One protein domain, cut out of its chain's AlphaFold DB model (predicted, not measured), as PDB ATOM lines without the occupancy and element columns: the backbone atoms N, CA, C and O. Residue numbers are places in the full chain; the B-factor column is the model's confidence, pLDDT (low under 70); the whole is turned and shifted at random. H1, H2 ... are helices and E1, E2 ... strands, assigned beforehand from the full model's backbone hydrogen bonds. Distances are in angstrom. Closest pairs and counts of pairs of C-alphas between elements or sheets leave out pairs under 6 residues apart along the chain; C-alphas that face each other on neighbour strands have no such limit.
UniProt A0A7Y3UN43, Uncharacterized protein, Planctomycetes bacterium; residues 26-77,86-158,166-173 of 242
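AT A GLANCE: This is residues 26 to 77, 86 to 158 and 166 to 173 of the 242 residues of an uncharacterized protein of Planctomycetes bacterium (UniProt A0A7Y3UN43). A small, strongly twisted sheet of four strands lies in the middle of an elongated body, with the short helix H1 over one face and H3 over the opposite face. The long helices H4 and H6 touch and run opposite ways, and both, like H5, only graze the sheet; H5, the first part of H6 and the link between them, which holds Asn 128, lie toward one end of the long axis, while residues 70 to 77 and the end of E4 reach toward the other end. The printed part has 133 residues with six named helices and four named strands, in the order H1 E1 H2 E2 E3 H3 H4 H5 H6 E4. The sheet's order is E1, E2, E3, E4, mixed, and the class is mixed, helices and strands. The whole is compact, with a radius of gyration of the C-alphas of 14.9 A and spans of 51 by 29 by 25 A.

HOW THE PARTS SIT: Strands E1, residues 36 to 40, and E2, residues 56 to 60, are antiparallel, with N 39 and O 57 2.8 A apart. E2 and E3, residues 65 to 69, form an antiparallel hairpin, with N 60 and O 65 2.8 A apart. E3 and E4, residues 150 to 155, are parallel, with N 68 and O 150 2.8 A apart. H1, residues 28 to 32, is on the sheet at a height of 5.9 A, over none of the strands, but only just: 2 of its 5 C-alphas fall on E1. H3, residues 86 to 94, is on the opposite face at a height of 9.4 A, over E3, slantwise to the strands at 37 degrees on the local plane. The hub is H4, residues 96 to 110, which only grazes the sheet. It touches H6, residues 130 to 146, opposite ways at a steep tilt of 37 degrees, only just steep; the closest C-alphas, of Lys 99 and Phe 145, are 6.4 A apart. H4 touches H2, residues 41 to 46, with its residues 101 to 105 alone, about perpendicular at 85 degrees; the closest C-alphas, of Ile 44 and Thr 105, are 6.7 A apart. H4 and H5, residues 114 to 122, touch only at the corner, and only just, with 3 pairs of C-alphas within 8 A; the closest are those of Leu 110 and Ile 117, at 5.6 A. H2, H5 and H6 each only graze the sheet. In H1 to H6 every O i to N i+4 pair is within hydrogen-bond range.

IN THESE COORDINATES: H1 begins at C-alpha 28, (177.446, 182.776, 103.024). H6 measures 24.3 A, H4 21.4 A, H3 12.5 A and H5 12.0 A; E4 measures 15.7 A. E4 ends at C-alpha 155, (181.875, 195.687, 97.691).

THE WHOLE: The two C-alphas farthest apart, of Asn 77 and Asn 128, are 50.9 A apart. Residues 78 to 85 are not printed, with 12.8 A between C-alphas 77 and 86, and residues 159 to 165 are not printed, with 10.4 A between C-alphas 158 and 166. Of the links printed whole, none is long. The mean pLDDT of the printed part is 89.7; residues 47 to 52 and residue 54 are under 70.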
ATOM      1  N   LYS A  26     181.966 184.058 106.524       93.25
ATOM      2  CA  LYS A  26     181.254 183.695 107.760       93.25
ATOM      3  C   LYS A  26     179.735 183.724 107.619       93.25
ATOM      4  O   LYS A  26     179.059 183.116 108.441       93.25
ATOM      5  N   ASN A  27     179.202 184.414 106.612       93.25
ATOM      6  CA  ASN A  27     177.762 184.582 106.435       93.25
ATOM      7  C   ASN A  27     177.313 184.277 104.990       93.25
ATOM      8  O   ASN A  27     176.675 185.118 104.350       93.25
ATOM      9  N   PRO A  28     177.636 183.088 104.444       92.62
ATOM     10  CA  PRO A  28     177.446 182.776 103.024       92.62
ATOM     11  C   PRO A  28     175.976 182.821 102.593       92.62
ATOM     12  O   PRO A  28     175.666 183.161 101.449       92.62
ATOM     13  N   ASN A  29     175.060 182.538 103.517       91.12
ATOM     14  CA  ASN A  29     173.626 182.487 103.276       91.12
ATOM     15  C   ASN A  29     173.033 183.816 102.781       91.12
ATOM     16  O   ASN A  29     172.149 183.796 101.924       91.12
ATOM     17  N   TYR A  30     173.543 184.961 103.247       90.62
ATOM     18  CA  TYR A  30     173.055 186.274 102.798       90.62
ATOM     19  C   TYR A  30     173.545 186.661 101.394       90.62
ATOM     20  O   TYR A  30     172.914 187.482 100.733       90.62
ATOM     21  N   PHE A  31     174.640 186.067 100.910       92.00
ATOM     22  CA  PHE A  31     175.229 186.397  99.603       92.00
ATOM     23  C   PHE A  31     174.814 185.412  98.509       92.00
ATOM     24  O   PHE A  31     174.529 185.802  97.365       92.00
ATOM     25  N   PHE A  32     174.768 184.131  98.870       92.81
ATOM     26  CA  PHE A  32     174.705 183.021  97.927       92.81
ATOM     27  C   PHE A  32     173.435 182.182  98.050       92.81
ATOM     28  O   PHE A  32     173.179 181.392  97.148       92.81
ATOM     29  N   GLY A  33     172.614 182.383  99.089       90.94
ATOM     30  CA  GLY A  33     171.387 181.622  99.363       90.94
ATOM     31  C   GLY A  33     171.539 180.645 100.535       90.94
ATOM     32  O   GLY A  33     172.652 180.336 100.940       90.94
ATOM     33  N   GLN A  34     170.422 180.167 101.095       89.50
ATOM     34  CA  GLN A  34     170.396 179.454 102.388       89.50
ATOM     35  C   GLN A  34     171.267 178.189 102.440       89.50
ATOM     36  O   GLN A  34     171.887 177.919 103.463       89.50
ATOM     37  N   SER A  35     171.378 177.466 101.329       93.88
ATOM     38  CA  SER A  35     172.107 176.192 101.244       93.88
ATOM     39  C   SER A  35     173.494 176.373 100.636       93.88
ATOM     40  O   SER A  35     173.938 175.579  99.799       93.88
ATOM     41  N   ALA A  36     174.147 177.477 101.004       95.25
ATOM     42  CA  ALA A  36     175.439 177.859 100.473       95.25
ATOM     43  C   ALA A  36     176.542 177.875 101.527       95.25
ATOM     44  O   ALA A  36     176.331 178.245 102.681       95.25
ATOM     45  N   PHE A  37     177.752 177.536 101.094       96.06
ATOM     46  CA  PHE A  37     178.971 177.644 101.890       96.06
ATOM     47  C   PHE A  37     180.129 178.170 101.041       96.06
ATOM     48  O   PHE A  37     180.104 178.091  99.810       96.06
ATOM     49  N   CYS A  38     181.155 178.695 101.709       95.19
ATOM     50  CA  CYS A  38     182.357 179.218 101.069       95.19
ATOM     51  C   CYS A  38     183.560 178.292 101.281       95.19
ATOM     52  O   CYS A  38     183.740 177.713 102.353       95.19
ATOM     53  N   LEU A  39     184.418 178.216 100.269       92.94
ATOM     54  CA  LEU A  39     185.770 177.676 100.339       92.94
ATOM     55  C   LEU A  39     186.741 178.843 100.229       92.94
ATOM     56  O   LEU A  39     186.810 179.492  99.186       92.94
ATOM     57  N   SER A  40     187.477 179.124 101.299       89.56
ATOM     58  CA  SER A  40     188.458 180.206 101.287       89.56
ATOM     59  C   SER A  40     189.709 179.815 100.497       89.56
ATOM     60  O   SER A  40     190.026 178.630 100.342       89.56
ATOM     61  N   LYS A  41     190.457 180.817 100.021       85.56
ATOM     62  CA  LYS A  41     191.763 180.611  99.377       85.56
ATOM     63  C   LYS A  41     192.702 179.750 100.223       85.56
ATOM     64  O   LYS A  41     193.411 178.903  99.681       85.56
ATOM     65  N   GLU A  42     192.734 179.987 101.529       84.56
ATOM     66  CA  GLU A  42     193.639 179.313 102.458       84.56
ATOM     67  C   GLU A  42     193.357 177.803 102.467       84.56
ATOM     68  O   GLU A  42     194.273 177.009 102.264       84.56
ATOM     69  N   LEU A  43     192.078 177.409 102.536       80.69
ATOM     70  CA  LEU A  43     191.660 176.002 102.485       80.69
ATOM     71  C   LEU A  43     192.033 175.309 101.166       80.69
ATOM     72  O   LEU A  43     192.423 174.139 101.152       80.69
ATOM     73  N   ILE A  44     191.909 176.027 100.049       81.19
ATOM     74  CA  ILE A  44     192.259 175.514  98.718       81.19
ATOM     75  C   ILE A  44     193.776 175.350  98.601       81.19
ATOM     76  O   ILE A  44     194.252 174.333  98.100       81.19
ATOM     77  N   SER A  45     194.536 176.318  99.112       79.12
ATOM     78  CA  SER A  45     196.002 176.307  99.069       79.12
ATOM     79  C   SER A  45     196.575 175.167  99.918       79.12
ATOM     80  O   SER A  45     197.449 174.435  99.461       79.12
ATOM     81  N   GLU A  46     196.028 174.944 101.118       75.00
ATOM     82  CA  GLU A  46     196.381 173.807 101.986       75.00
ATOM     83  C   GLU A  46     196.076 172.446 101.350       75.00
ATOM     84  O   GLU A  46     196.766 171.463 101.615       75.00
ATOM     85  N   SER A  47     195.063 172.381 100.482       67.12
ATOM     86  CA  SER A  47     194.682 171.161  99.762       67.12
ATOM     87  C   SER A  47     195.560 170.882  98.531       67.12
ATOM     88  O   SER A  47     195.226 170.016  97.727       67.12
ATOM     89  N   GLY A  48     196.673 171.607  98.367       62.94
ATOM     90  CA  GLY A  48     197.567 171.490  97.211       62.94
ATOM     91  C   GLY A  48     197.143 172.342  96.013       62.94
ATOM     92  O   GLY A  48     197.569 172.074  94.891       62.94
ATOM     93  N   GLY A  49     196.289 173.344  96.231       60.38
ATOM     94  CA  GLY A  49     195.814 174.237  95.183       60.38
ATOM     95  C   GLY A  49     196.852 175.225  94.671       60.38
ATOM     96  O   GLY A  49     197.783 175.625  95.370       60.38
ATOM     97  N   PHE A  50     196.659 175.650  93.423       56.41
ATOM     98  CA  PHE A  50     197.465 176.689  92.795       56.41
ATOM     99  C   PHE A  50     197.199 178.037  93.479       56.41
ATOM    100  O   PHE A  50     196.047 178.419  93.688       56.41
ATOM    101  N   GLY A  51     198.258 178.789  93.797       55.22
ATOM    102  CA  GLY A  51     198.188 180.095  94.475       55.22
ATOM    103  C   GLY A  51     197.527 181.228  93.670       55.22
ATOM    104  O   GLY A  51     197.720 182.399  93.994       55.22
ATOM    105  N   GLU A  52     196.777 180.897  92.619       60.62
ATOM    106  CA  GLU A  52     196.205 181.822  91.638       60.62
ATOM    107  C   GLU A  52     194.826 182.380  92.035       60.62
ATOM    108  O   GLU A  52     194.365 183.347  91.428       60.62
ATOM    109  N   PHE A  53     194.176 181.835  93.070       70.25
ATOM    110  CA  PHE A  53     192.895 182.352  93.572       70.25
ATOM    111  C   PHE A  53     193.112 183.468  94.602       70.25
ATOM    112  O   PHE A  53     194.018 183.374  95.436       70.25
ATOM    113  N   SER A  54     192.314 184.544  94.550       68.12
ATOM    114  CA  SER A  54     192.459 185.672  95.486       68.12
ATOM    115  C   SER A  54     191.673 185.485  96.773       68.12
ATOM    116  O   SER A  54     192.264 185.608  97.841       68.12
ATOM    117  N   ASP A  55     190.384 185.140  96.681       84.56
ATOM    118  CA  ASP A  55     189.491 185.198  97.847       84.56
ATOM    119  C   ASP A  55     188.799 183.861  98.124       84.56
ATOM    120  O   ASP A  55     188.737 183.433  99.279       84.56
ATOM    121  N   GLY A  56     188.355 183.152  97.081       91.00
ATOM    122  CA  GLY A  56     187.833 181.793  97.203       91.00
ATOM    123  C   GLY A  56     186.667 181.499  96.267       91.00
ATOM    124  O   GLY A  56     186.477 182.157  95.245       91.00
ATOM    125  N   PHE A  57     185.866 180.510  96.646       94.38
ATOM    126  CA  PHE A  57     184.658 180.110  95.930       94.38
ATOM    127  C   PHE A  57     183.474 180.002  96.884       94.38
ATOM    128  O   PHE A  57     183.651 179.755  98.076       94.38
ATOM    129  N   ALA A  58     182.264 180.126  96.354       95.81
ATOM    130  CA  ALA A  58     181.047 179.761  97.068       95.81
ATOM    131  C   ALA A  58     180.249 178.740  96.265       95.81
ATOM    132  O   ALA A  58     180.255 178.763  95.036       95.81
ATOM    133  N   ILE A  59     179.565 177.839  96.959       97.12
ATOM    134  CA  ILE A  59     178.769 176.775  96.356       97.12
ATOM    135  C   ILE A  59     177.392 176.828  96.997       97.12
ATOM    136  O   ILE A  59     177.296 176.752  98.216       97.12
ATOM    137  N   ASN A  60     176.346 176.955  96.182       96.69
ATOM    138  CA  ASN A  60     174.955 176.797  96.589       96.69
ATOM    139  C   ASN A  60     174.434 175.464  96.051       96.69
ATOM    140  O   ASN A  60     174.284 175.274  94.840       96.69
ATOM    141  N   ILE A  61     174.131 174.561  96.980       96.06
ATOM    142  CA  ILE A  61     173.680 173.212  96.658       96.06
ATOM    143  C   ILE A  61     172.272 173.231  96.068       96.06
ATOM    144  O   ILE A  61     172.057 172.632  95.016       96.06
ATOM    145  N   SER A  62     171.340 173.953  96.690       93.56
ATOM    146  CA  SER A  62     169.927 173.974  96.293       93.56
ATOM    147  C   SER A  62     169.732 174.482  94.863       93.56
ATOM    148  O   SER A  62     169.080 173.837  94.045       93.56
ATOM    149  N   ASN A  63     170.409 175.579  94.517       93.75
ATOM    150  CA  ASN A  63     170.287 176.225  93.207       93.75
ATOM    151  C   ASN A  63     171.197 175.623  92.128       93.75
ATOM    152  O   ASN A  63     171.196 176.115  91.002       93.75
ATOM    153  N   ARG A  64     172.009 174.616  92.469       95.25
ATOM    154  CA  ARG A  64     173.055 174.055  91.601       95.25
ATOM    155  C   ARG A  64     173.998 175.111  91.014       95.25
ATOM    156  O   ARG A  64     174.348 175.085  89.838       95.25
ATOM    157  N   GLN A  65     174.402 176.067  91.845       95.44
ATOM    158  CA  GLN A  65     175.208 177.212  91.428       95.44
ATOM    159  C   GLN A  65     176.503 177.289  92.215       95.44
ATOM    160  O   GLN A  65     176.566 176.941  93.393       95.44
ATOM    161  N   TRP A  66     177.529 177.828  91.575       97.00
ATOM    162  CA  TRP A  66     178.788 178.130  92.226       97.00
ATOM    163  C   TRP A  66     179.346 179.456  91.725       97.00
ATOM    164  O   TRP A  66     178.979 179.963  90.660       97.00
ATOM    165  N   PHE A  67     180.193 180.044  92.556       95.69
ATOM    166  CA  PHE A  67     180.633 181.417  92.423       95.69
ATOM    167  C   PHE A  67     182.144 181.496  92.584       95.69
ATOM    168  O   PHE A  67     182.694 180.937  93.535       95.69
ATOM    169  N   VAL A  68     182.793 182.257  91.708       94.31
ATOM    170  CA  VAL A  68     184.109 182.839  91.977       94.31
ATOM    171  C   VAL A  68     183.880 184.041  92.888       94.31
ATOM    172  O   VAL A  68     183.185 184.984  92.502       94.31
ATOM    173  N   LEU A  69     184.412 184.002  94.109       93.44
ATOM    174  CA  LEU A  69     184.301 185.105  95.060       93.44
ATOM    175  C   LEU A  69     185.453 186.084  94.825       93.44
ATOM    176  O   LEU A  69     186.614 185.689  94.856       93.44
ATOM    177  N   CYS A  70     185.127 187.357  94.612       91.06
ATOM    178  CA  CYS A  70     186.097 188.439  94.465       91.06
ATOM    179  C   CYS A  70     185.645 189.647  95.286       91.06
ATOM    180  O   CYS A  70     184.835 190.453  94.824       91.06
ATOM    181  N   THR A  71     186.133 189.771  96.517       91.00
ATOM    182  CA  THR A  71     185.825 190.948  97.341       91.00
ATOM    183  C   THR A  71     186.653 192.129  96.886       91.00
ATOM    184  O   THR A  71     187.848 191.983  96.652       91.00
ATOM    185  N   THR A  72     186.038 193.305  96.772       88.12
ATOM    186  CA  THR A  72     186.758 194.488  96.300       88.12
ATOM    187  C   THR A  72     186.374 195.747  97.057       88.12
ATOM    188  O   THR A  72     185.194 195.992  97.329       88.12
ATOM    189  N   LEU A  73     187.373 196.575  97.369       88.44
ATOM    190  CA  LEU A  73     187.155 197.927  97.876       88.44
ATOM    191  C   LEU A  73     187.327 198.982  96.768       88.44
ATOM    192  O   LEU A  73     188.197 198.831  95.907       88.44
ATOM    193  N   PRO A  74     186.598 200.117  96.822       81.19
ATOM    194  CA  PRO A  74     186.625 201.152  95.774       81.19
ATOM    195  C   PRO A  74     187.996 201.796  95.501       81.19
ATOM    196  O   PRO A  74     188.159 202.531  94.531       81.19
ATOM    197  N   LYS A  75     188.990 201.547  96.360       81.38
ATOM    198  CA  LYS A  75     190.354 202.082  96.257       81.38
ATOM    199  C   LYS A  75     191.223 201.403  95.187       81.38
ATOM    200  O   LYS A  75     192.297 201.917  94.880       81.38
ATOM    201  N   HIS A  76     190.799 200.264  94.637       81.38
ATOM    202  CA  HIS A  76     191.562 199.522  93.630       81.38
ATOM    203  C   HIS A  76     191.181 199.931  92.200       81.38
ATOM    204  O   HIS A  76     190.019 200.184  91.892       81.38
ATOM    205  N   ASN A  77     192.165 199.977  91.295       89.56
ATOM    206  CA  ASN A  77     191.905 200.272  89.886       89.56
ATOM    207  C   ASN A  77     191.250 199.068  89.192       89.56
ATOM    208  O   ASN A  77     191.792 197.962  89.201       89.56
ATOM    209  N   VAL A  86     190.043 188.752  88.257       90.88
ATOM    210  CA  VAL A  86     188.804 188.003  88.001       90.88
ATOM    211  C   VAL A  86     188.946 187.118  86.762       90.88
ATOM    212  O   VAL A  86     188.575 185.947  86.798       90.88
ATOM    213  N   VAL A  87     189.544 187.630  85.681       91.25
ATOM    214  CA  VAL A  87     189.752 186.852  84.448       91.25
ATOM    215  C   VAL A  87     190.642 185.632  84.695       91.25
ATOM    216  O   VAL A  87     190.306 184.539  84.242       91.25
ATOM    217  N   LYS A  88     191.743 185.781  85.446       88.69
ATOM    218  CA  LYS A  88     192.611 184.645  85.803       88.69
ATOM    219  C   LYS A  88     191.848 183.567  86.568       88.69
ATOM    220  O   LYS A  88     191.974 182.391  86.243       88.69
ATOM    221  N   GLN A  89     191.027 183.964  87.537       89.62
ATOM    222  CA  GLN A  89     190.248 183.014  88.331       89.62
ATOM    223  C   GLN A  89     189.180 182.305  87.512       89.62
ATOM    224  O   GLN A  89     189.003 181.104  87.682       89.62
ATOM    225  N   LEU A  90     188.516 183.009  86.594       91.50
ATOM    226  CA  LEU A  90     187.561 182.393  85.675       91.50
ATOM    227  C   LEU A  90     188.240 181.334  84.802       91.50
ATOM    228  O   LEU A  90     187.801 180.187  84.796       91.50
ATOM    229  N   ILE A  91     189.363 181.671  84.161       90.25
ATOM    230  CA  ILE A  91     190.122 180.721  83.331       90.25
ATOM    231  C   ILE A  91     190.576 179.507  84.153       90.25
ATOM    232  O   ILE A  91     190.449 178.368  83.703       90.25
ATOM    233  N   ALA A  92     191.084 179.737  85.368       89.06
ATOM    234  CA  ALA A  92     191.502 178.666  86.263       89.06
ATOM    235  C   ALA A  92     190.315 177.795  86.708       89.06
ATOM    236  O   ALA A  92     190.450 176.576  86.777       89.06
ATOM    237  N   SER A  93     189.145 178.388  86.961       90.62
ATOM    238  CA  SER A  93     187.925 177.680  87.377       90.62
ATOM    239  C   SER A  93     187.337 176.785  86.281       90.62
ATOM    240  O   SER A  93     186.697 175.777  86.575       90.62
ATOM    241  N   GLU A  94     187.596 177.098  85.011       90.19
ATOM    242  CA  GLU A  94     187.178 176.262  83.885       90.19
ATOM    243  C   GLU A  94     188.031 174.992  83.743       90.19
ATOM    244  O   GLU A  94     187.568 174.011  83.158       90.19
ATOM    245  N   GLN A  95     189.241 174.964  84.318       91.38
ATOM    246  CA  GLN A  95     190.123 173.801  84.240       91.38
ATOM    247  C   GLN A  95     189.556 172.610  85.018       91.38
ATOM    248  O   GLN A  95     189.168 172.724  86.184       91.38
ATOM    249  N   LEU A  96     189.588 171.425  84.399       92.25
ATOM    250  CA  LEU A  96     189.126 170.181  85.023       92.25
ATOM    251  C   LEU A  96     189.874 169.883  86.330       92.25
ATOM    252  O   LEU A  96     189.266 169.453  87.306       92.25
ATOM    253  N   THR A  97     191.180 170.152  86.357       91.12
ATOM    254  CA  THR A  97     192.033 169.971  87.539       91.12
ATOM    255  C   THR A  97     191.574 170.833  88.712       91.12
ATOM    256  O   THR A  97     191.514 170.343  89.837       91.12
ATOM    257  N   THR A  98     191.175 172.083  88.460       90.69
ATOM    258  CA  THR A  98     190.619 172.972  89.489       90.69
ATOM    259  C   THR A  98     189.293 172.440  90.012       90.69
ATOM    260  O   THR A  98     189.107 172.361  91.222       90.69
ATOM    261  N   LYS A  99     188.377 172.020  89.134       94.19
ATOM    262  CA  LYS A  99     187.078 171.465  89.553       94.19
ATOM    263  C   LYS A  99     187.255 170.208  90.409       94.19
ATOM    264  O   LYS A  99     186.627 170.085  91.457       94.19
ATOM    265  N   GLN A 100     188.154 169.307  90.008       94.31
ATOM    266  CA  GLN A 100     188.495 168.108  90.782       94.31
ATOM    267  C   GLN A 100     189.086 168.456  92.150       94.31
ATOM    268  O   GLN A 100     188.663 167.891  93.156       94.31
ATOM    269  N   LEU A 101     190.010 169.418  92.200       92.69
ATOM    270  CA  LEU A 101     190.566 169.912  93.455       92.69
ATOM    271  C   LEU A 101     189.466 170.449  94.378       92.69
ATOM    272  O   LEU A 101     189.419 170.062  95.539       92.69
ATOM    273  N   LEU A 102     188.564 171.295  93.867       94.69
ATOM    274  CA  LEU A 102     187.462 171.847  94.659       94.69
ATOM    275  C   LEU A 102     186.560 170.740  95.214       94.69
ATOM    276  O   LEU A 102     186.220 170.775  96.396       94.69
ATOM    277  N   ILE A 103     186.217 169.735  94.400       95.75
ATOM    278  CA  ILE A 103     185.440 168.573  94.847       95.75
ATOM    279  C   ILE A 103     186.154 167.872  96.004       95.75
ATOM    280  O   ILE A 103     185.561 167.693  97.066       95.75
ATOM    281  N   GLU A 104     187.425 167.510  95.837       94.25
ATOM    282  CA  GLU A 104     188.159 166.777  96.871       94.25
ATOM    283  C   GLU A 104     188.376 167.619  98.136       94.25
ATOM    284  O   GLU A 104     188.228 167.103  99.245       94.25
ATOM    285  N   THR A 105     188.602 168.931  98.007       93.94
ATOM    286  CA  THR A 105     188.624 169.851  99.151       93.94
ATOM    287  C   THR A 105     187.292 169.826  99.902       93.94
ATOM    288  O   THR A 105     187.298 169.713 101.127       93.94
ATOM    289  N   ILE A 106     186.147 169.867  99.212       95.31
ATOM    290  CA  ILE A 106     184.825 169.793  99.861       95.31
ATOM    291  C   ILE A 106     184.642 168.448 100.570       95.31
ATOM    292  O   ILE A 106     184.207 168.423 101.722       95.31
ATOM    293  N   ILE A 107     185.026 167.337  99.937       94.38
ATOM    294  CA  ILE A 107     184.945 166.008 100.558       94.38
ATOM    295  C   ILE A 107     185.809 165.924 101.824       94.38
ATOM    296  O   ILE A 107     185.378 165.366 102.834       94.38
ATOM    297  N   LEU A 108     187.004 166.518 101.822       92.44
ATOM    298  CA  LEU A 108     187.834 166.610 103.027       92.44
ATOM    299  C   LEU A 108     187.182 167.485 104.107       92.44
ATOM    300  O   LEU A 108     187.271 167.157 105.294       92.44
ATOM    301  N   GLN A 109     186.510 168.570 103.715       92.69
ATOM    302  CA  GLN A 109     185.805 169.449 104.647       92.69
ATOM    303  C   GLN A 109     184.578 168.788 105.276       92.69
ATOM    304  O   GLN A 109     184.313 169.049 106.447       92.69
ATOM    305  N   LEU A 110     183.896 167.864 104.592       91.75
ATOM    306  CA  LEU A 110     182.803 167.087 105.194       91.75
ATOM    307  C   LEU A 110     183.236 166.316 106.446       91.75
ATOM    308  O   LEU A 110     182.419 166.076 107.322       91.75
ATOM    309  N   LYS A 111     184.518 165.961 106.582       88.38
ATOM    310  CA  LYS A 111     185.028 165.271 107.779       88.38
ATOM    311  C   LYS A 111     185.324 166.211 108.948       88.38
ATOM    312  O   LYS A 111     185.453 165.759 110.082       88.38
ATOM    313  N   LYS A 112     185.482 167.510 108.678       90.06
ATOM    314  CA  LYS A 112     185.988 168.508 109.637       90.06
ATOM    315  C   LYS A 112     184.945 169.558 110.009       90.06
ATOM    316  O   LYS A 112     184.987 170.091 111.115       90.06
ATOM    317  N   ASN A 113     184.019 169.859 109.104       90.19
ATOM    318  CA  ASN A 113     183.104 170.982 109.206       90.19
ATOM    319  C   ASN A 113     181.646 170.504 109.254       90.19
ATOM    320  O   ASN A 113     181.039 170.178 108.233       90.19
ATOM    321  N   LYS A 114     181.077 170.502 110.466       91.38
ATOM    322  CA  LYS A 114     179.692 170.072 110.718       91.38
ATOM    323  C   LYS A 114     178.651 170.936 110.005       91.38
ATOM    324  O   LYS A 114     177.598 170.412 109.662       91.38
ATOM    325  N   GLU A 115     178.941 172.211 109.746       91.38
ATOM    326  CA  GLU A 115     178.009 173.099 109.040       91.38
ATOM    327  C   GLU A 115     177.838 172.676 107.578       91.38
ATOM    328  O   GLU A 115     176.722 172.647 107.071       91.38
ATOM    329  N   ILE A 116     178.917 172.252 106.910       92.88
ATOM    330  CA  ILE A 116     178.825 171.759 105.527       92.88
ATOM    331  C   ILE A 116     178.033 170.446 105.486       92.88
ATOM    332  O   ILE A 116     177.160 170.293 104.635       92.88
ATOM    333  N   ILE A 117     178.265 169.525 106.433       93.06
ATOM    334  CA  ILE A 117     177.456 168.295 106.551       93.06
ATOM    335  C   ILE A 117     175.977 168.649 106.724       93.06
ATOM    336  O   ILE A 117     175.124 168.063 106.058       93.06
ATOM    337  N   LYS A 118     175.678 169.614 107.600       93.50
ATOM    338  CA  LYS A 118     174.315 170.069 107.860       93.50
ATOM    339  C   LYS A 118     173.656 170.617 106.594       93.50
ATOM    340  O   LYS A 118     172.548 170.200 106.300       93.50
ATOM    341  N   ILE A 119     174.346 171.438 105.799       94.38
ATOM    342  CA  ILE A 119     173.814 171.946 104.520       94.38
ATOM    343  C   ILE A 119     173.425 170.795 103.584       94.38
ATOM    344  O   ILE A 119     172.318 170.775 103.058       94.38
ATOM    345  N   PHE A 120     174.299 169.800 103.395       94.44
ATOM    346  CA  PHE A 120     173.961 168.637 102.564       94.44
ATOM    347  C   PHE A 120     172.829 167.794 103.164       94.44
ATOM    348  O   PHE A 120     172.019 167.238 102.426       94.44
ATOM    349  N   SER A 121     172.761 167.693 104.490       91.75
ATOM    350  CA  SER A 121     171.683 166.992 105.188       91.75
ATOM    351  C   SER A 121     170.335 167.681 105.004       91.75
ATOM    352  O   SER A 121     169.357 167.008 104.690       91.75
ATOM    353  N   ASP A 122     170.291 169.000 105.174       92.56
ATOM    354  CA  ASP A 122     169.083 169.815 105.037       92.56
ATOM    355  C   ASP A 122     168.561 169.779 103.586       92.56
ATOM    356  O   ASP A 122     167.354 169.780 103.360       92.56
ATOM    357  N   GLU A 123     169.457 169.617 102.604       92.25
ATOM    358  CA  GLU A 123     169.125 169.379 101.190       92.25
ATOM    359  C   GLU A 123     168.766 167.912 100.859       92.25
ATOM    360  O   GLU A 123     168.546 167.563  99.699       92.25
ATOM    361  N   GLY A 124     168.704 167.028 101.861       90.00
ATOM    362  CA  GLY A 124     168.236 165.647 101.707       90.00
ATOM    363  C   GLY A 124     169.290 164.643 101.232       90.00
ATOM    364  O   GLY A 124     168.939 163.543 100.805       90.00
ATOM    365  N   TYR A 125     170.581 164.979 101.308       88.00
ATOM    366  CA  TYR A 125     171.653 164.069 100.894       88.00
ATOM    367  C   TYR A 125     172.172 163.160 102.004       88.00
ATOM    368  O   TYR A 125     172.938 162.257 101.687       88.00
ATOM    369  N   LEU A 126     171.792 163.359 103.272       84.00
ATOM    370  CA  LEU A 126     172.308 162.551 104.382       84.00
ATOM    371  C   LEU A 126     171.894 161.079 104.244       84.00
ATOM    372  O   LEU A 126     170.715 160.767 104.095       84.00
ATOM    373  N   MET A 127     172.871 160.177 104.346       80.25
ATOM    374  CA  MET A 127     172.667 158.730 104.271       80.25
ATOM    375  C   MET A 127     173.286 158.044 105.491       80.25
ATOM    376  O   MET A 127     174.256 158.538 106.061       80.25
ATOM    377  N   ASN A 128     172.747 156.879 105.861       83.56
ATOM    378  CA  ASN A 128     173.268 156.074 106.976       83.56
ATOM    379  C   ASN A 128     174.661 155.487 106.688       83.56
ATOM    380  O   ASN A 128     175.395 155.164 107.617       83.56
ATOM    381  N   ASP A 129     175.004 155.333 105.409       87.19
ATOM    382  CA  ASP A 129     176.295 154.831 104.950       87.19
ATOM    383  C   ASP A 129     177.170 155.992 104.448       87.19
ATOM    384  O   ASP A 129     176.799 156.710 103.515       87.19
ATOM    385  N   GLU A 130     178.345 156.168 105.063       84.94
ATOM    386  CA  GLU A 130     179.284 157.256 104.753       84.94
ATOM    387  C   GLU A 130     179.819 157.182 103.312       84.94
ATOM    388  O   GLU A 130     180.034 158.215 102.668       84.94
ATOM    389  N   SER A 131     180.019 155.976 102.774       85.25
ATOM    390  CA  SER A 131     180.534 155.788 101.416       85.25
ATOM    391  C   SER A 131     179.496 156.198 100.370       85.25
ATOM    392  O   SER A 131     179.820 156.920  99.421       85.25
ATOM    393  N   VAL A 132     178.231 155.835 100.599       85.75
ATOM    394  CA  VAL A 132     177.097 156.224  99.751       85.75
ATOM    395  C   VAL A 132     176.858 157.729  99.841       85.75
ATOM    396  O   VAL A 132     176.711 158.383  98.807       85.75
ATOM    397  N   PHE A 133     176.897 158.295 101.052       88.69
ATOM    398  CA  PHE A 133     176.808 159.742 101.273       88.69
ATOM    399  C   PHE A 133     177.872 160.496 100.467       88.69
ATOM    400  O   PHE A 133     177.553 161.364  99.654       88.69
ATOM    401  N   THR A 134     179.139 160.111 100.626       91.12
ATOM    402  CA  THR A 134     180.269 160.768  99.959       91.12
ATOM    403  C   THR A 134     180.175 160.645  98.436       91.12
ATOM    404  O   THR A 134     180.449 161.605  97.715       91.12
ATOM    405  N   SER A 135     179.772 159.476  97.926       92.06
ATOM    406  CA  SER A 135     179.562 159.264  96.491       92.06
ATOM    407  C   SER A 135     178.466 160.179  95.941       92.06
ATOM    408  O   SER A 135     178.681 160.844  94.927       92.06
ATOM    409  N   LYS A 136     177.333 160.293  96.645       93.25
ATOM    410  CA  LYS A 136     176.224 161.156  96.229       93.25
ATOM    411  C   LYS A 136     176.612 162.632  96.237       93.25
ATOM    412  O   LYS A 136     176.293 163.336  95.280       93.25
ATOM    413  N   VAL A 137     177.332 163.084  97.268       95.00
ATOM    414  CA  VAL A 137     177.860 164.455  97.316       95.00
ATOM    415  C   VAL A 137     178.787 164.716  96.132       95.00
ATOM    416  O   VAL A 137     178.612 165.726  95.455       95.00
ATOM    417  N   ARG A 138     179.717 163.801  95.816       96.31
ATOM    418  CA  ARG A 138     180.582 163.954  94.633       96.31
ATOM    419  C   ARG A 138     179.769 164.115  93.352       96.31
ATOM    420  O   ARG A 138     180.071 165.017  92.581       96.31
ATOM    421  N   SER A 139     178.738 163.296  93.137       95.75
ATOM    422  CA  SER A 139     177.888 163.410  91.944       95.75
ATOM    423  C   SER A 139     177.224 164.784  91.828       95.75
ATOM    424  O   SER A 139     177.258 165.381  90.759       95.75
ATOM    425  N   VAL A 140     176.672 165.307  92.928       96.81
ATOM    426  CA  VAL A 140     176.039 166.636  92.943       96.81
ATOM    427  C   VAL A 140     177.066 167.736  92.698       96.81
ATOM    428  O   VAL A 140     176.796 168.681  91.970       96.81
ATOM    429  N   LEU A 141     178.261 167.627  93.277       97.62
ATOM    430  CA  LEU A 141     179.310 168.612  93.044       97.62
ATOM    431  C   LEU A 141     179.788 168.603  91.588       97.62
ATOM    432  O   LEU A 141     179.984 169.674  91.025       97.62
ATOM    433  N   VAL A 142     179.937 167.428  90.967       97.44
ATOM    434  CA  VAL A 142     180.257 167.320  89.534       97.44
ATOM    435  C   VAL A 142     179.205 168.048  88.699       97.44
ATOM    436  O   VAL A 142     179.577 168.906  87.907       97.44
ATOM    437  N   GLU A 143     177.918 167.787  88.944       96.94
ATOM    438  CA  GLU A 143     176.799 168.476  88.279       96.94
ATOM    439  C   GLU A 143     176.892 170.004  88.444       96.94
ATOM    440  O   GLU A 143     176.808 170.749  87.472       96.94
ATOM    441  N   ILE A 144     177.154 170.494  89.661       97.69
ATOM    442  CA  ILE A 144     177.299 171.935  89.926       97.69
ATOM    443  C   ILE A 144     178.477 172.534  89.147       97.69
ATOM    444  O   ILE A 144     178.341 173.597  88.541       97.69
ATOM    445  N   PHE A 145     179.633 171.868  89.159       97.12
ATOM    446  CA  PHE A 145     180.850 172.364  88.516       97.12
ATOM    447  C   PHE A 145     180.852 172.181  86.989       97.12
ATOM    448  O   PHE A 145     181.708 172.758  86.312       97.12
ATOM    449  N   GLU A 146     179.918 171.421  86.411       95.06
ATOM    450  CA  GLU A 146     179.685 171.398  84.961       95.06
ATOM    451  C   GLU A 146     179.122 172.733  84.454       95.06
ATOM    452  O   GLU A 146     179.431 173.144  83.333       95.06
ATOM    453  N   HIS A 147     178.371 173.457  85.286       94.00
ATOM    454  CA  HIS A 147     177.891 174.794  84.955       94.00
ATOM    455  C   HIS A 147     179.013 175.839  84.998       94.00
ATOM    456  O   HIS A 147     179.976 175.726  85.758       94.00
ATOM    457  N   ALA A 148     178.879 176.897  84.194       92.69
ATOM    458  CA  ALA A 148     179.781 178.042  84.266       92.69
ATOM    459  C   ALA A 148     179.597 178.779  85.610       92.69
ATOM    460  O   ALA A 148     178.451 178.991  86.025       92.69
ATOM    461  N   PRO A 149     180.684 179.190  86.286       94.88
ATOM    462  CA  PRO A 149     180.569 179.917  87.539       94.88
ATOM    463  C   PRO A 149     180.034 181.330  87.309       94.88
ATOM    464  O   PRO A 149     180.267 181.963  86.277       94.88
ATOM    465  N   LEU A 150     179.371 181.854  88.332       94.88
ATOM    466  CA  LEU A 150     179.050 183.273  88.435       94.88
ATOM    467  C   LEU A 150     180.206 184.004  89.128       94.88
ATOM    468  O   LEU A 150     180.883 183.434  89.979       94.88
ATOM    469  N   VAL A 151     180.424 185.281  88.823       94.44
ATOM    470  CA  VAL A 151     181.355 186.102  89.613       94.44
ATOM    471  C   VAL A 151     180.556 186.797  90.698       94.44
ATOM    472  O   VAL A 151     179.613 187.522  90.398       94.44
ATOM    473  N   ALA A 152     180.916 186.607  91.959       94.38
ATOM    474  CA  ALA A 152     180.321 187.337  93.064       94.38
ATOM    475  C   ALA A 152     181.284 188.395  93.579       94.38
ATOM    476  O   ALA A 152     182.405 188.083  93.979       94.38
ATOM    477  N   MET A 153     180.816 189.640  93.607       93.06
ATOM    478  CA  MET A 153     181.619 190.792  93.997       93.06
ATOM    479  C   MET A 153     180.971 191.578  95.134       93.06
ATOM    480  O   MET A 153     180.272 192.568  94.891       93.06
ATOM    481  N   PRO A 154     181.175 191.143  96.389       94.19
ATOM    482  CA  PRO A 154     180.895 191.972  97.548       94.19
ATOM    483  C   PRO A 154     181.786 193.219  97.536       94.19
ATOM    484  O   PRO A 154     183.005 193.116  97.370       94.19
ATOM    485  N   THR A 155     181.183 194.392  97.706       93.12
ATOM    486  CA  THR A 155     181.875 195.687  97.691       93.12
ATOM    487  C   THR A 155     181.090 196.743  98.467       93.12
ATOM    488  O   THR A 155     179.921 196.546  98.771       93.12
ATOM    489  N   GLU A 156     181.701 197.879  98.788       91.75
ATOM    490  CA  GLU A 156     181.013 199.003  99.443       91.75
ATOM    491  C   GLU A 156     180.219 199.858  98.455       91.75
ATOM    492  O   GLU A 156     179.191 200.430  98.800       91.75
ATOM    493  N   THR A 157     180.703 199.986  97.217       91.00
ATOM    494  CA  THR A 157     180.064 200.804  96.180       91.00
ATOM    495  C   THR A 157     180.392 200.252  94.798       91.00
ATOM    496  O   THR A 157     181.421 199.610  94.603       91.00
ATOM    497  N   ILE A 158     179.533 200.527  93.817       91.69
ATOM    498  CA  ILE A 158     179.769 200.153  92.420       91.69
ATOM    499  C   ILE A 158     180.151 201.422  91.661       91.69
ATOM    500  O   ILE A 158     179.322 202.313  91.470       91.69
ATOM    501  N   ALA A 166     182.329 195.017  84.161       93.25
ATOM    502  CA  ALA A 166     181.499 193.827  84.350       93.25
ATOM    503  C   ALA A 166     180.586 193.563  83.144       93.25
ATOM    504  O   ALA A 166     180.414 192.412  82.749       93.25
ATOM    505  N   SER A 167     180.088 194.618  82.490       92.31
ATOM    506  CA  SER A 167     179.311 194.503  81.249       92.31
ATOM    507  C   SER A 167     180.130 194.040  80.034       92.31
ATOM    508  O   SER A 167     179.560 193.716  78.996       92.31
ATOM    509  N   THR A 168     181.460 193.968  80.123       93.38
ATOM    510  CA  THR A 168     182.296 193.387  79.054       93.38
ATOM    511  C   THR A 168     182.464 191.874  79.184       93.38
ATOM    512  O   THR A 168     182.860 191.214  78.218       93.38
ATOM    513  N   LEU A 169     182.167 191.304  80.355       90.69
ATOM    514  CA  LEU A 169     182.317 189.876  80.601       90.69
ATOM    515  C   LEU A 169     181.152 189.084  79.998       90.69
ATOM    516  O   LEU A 169     179.996 189.508  80.003       90.69
ATOM    517  N   LYS A 170     181.473 187.888  79.490       89.25
ATOM    518  CA  LYS A 170     180.471 186.902  79.046       89.25
ATOM    519  C   LYS A 170     179.800 186.185  80.218       89.25
ATOM    520  O   LYS A 170     178.720 185.631  80.051       89.25
ATOM    521  N   VAL A 171     180.469 186.157  81.369       88.56
ATOM    522  CA  VAL A 171     179.944 185.584  82.606       88.56
ATOM    523  C   VAL A 171     179.190 186.646  83.392       88.56
ATOM    524  O   VAL A 171     179.555 187.821  83.380       88.56
ATOM    525  N   ASN A 172     178.155 186.224  84.106       89.81
ATOM    526  CA  ASN A 172     177.363 187.125  84.928       89.81
ATOM    527  C   ASN A 172     178.136 187.523  86.190       89.81
ATOM    528  O   ASN A 172     178.614 186.666  86.940       89.81
ATOM    529  N   VAL A 173     178.200 188.830  86.444       92.69
ATOM    530  CA  VAL A 173     178.760 189.407  87.669       92.69
ATOM    531  C   VAL A 173     177.621 189.829  88.589       92.69
ATOM    532  O   VAL A 173     176.774 190.642  88.223       92.69
TER     533      VAL A 173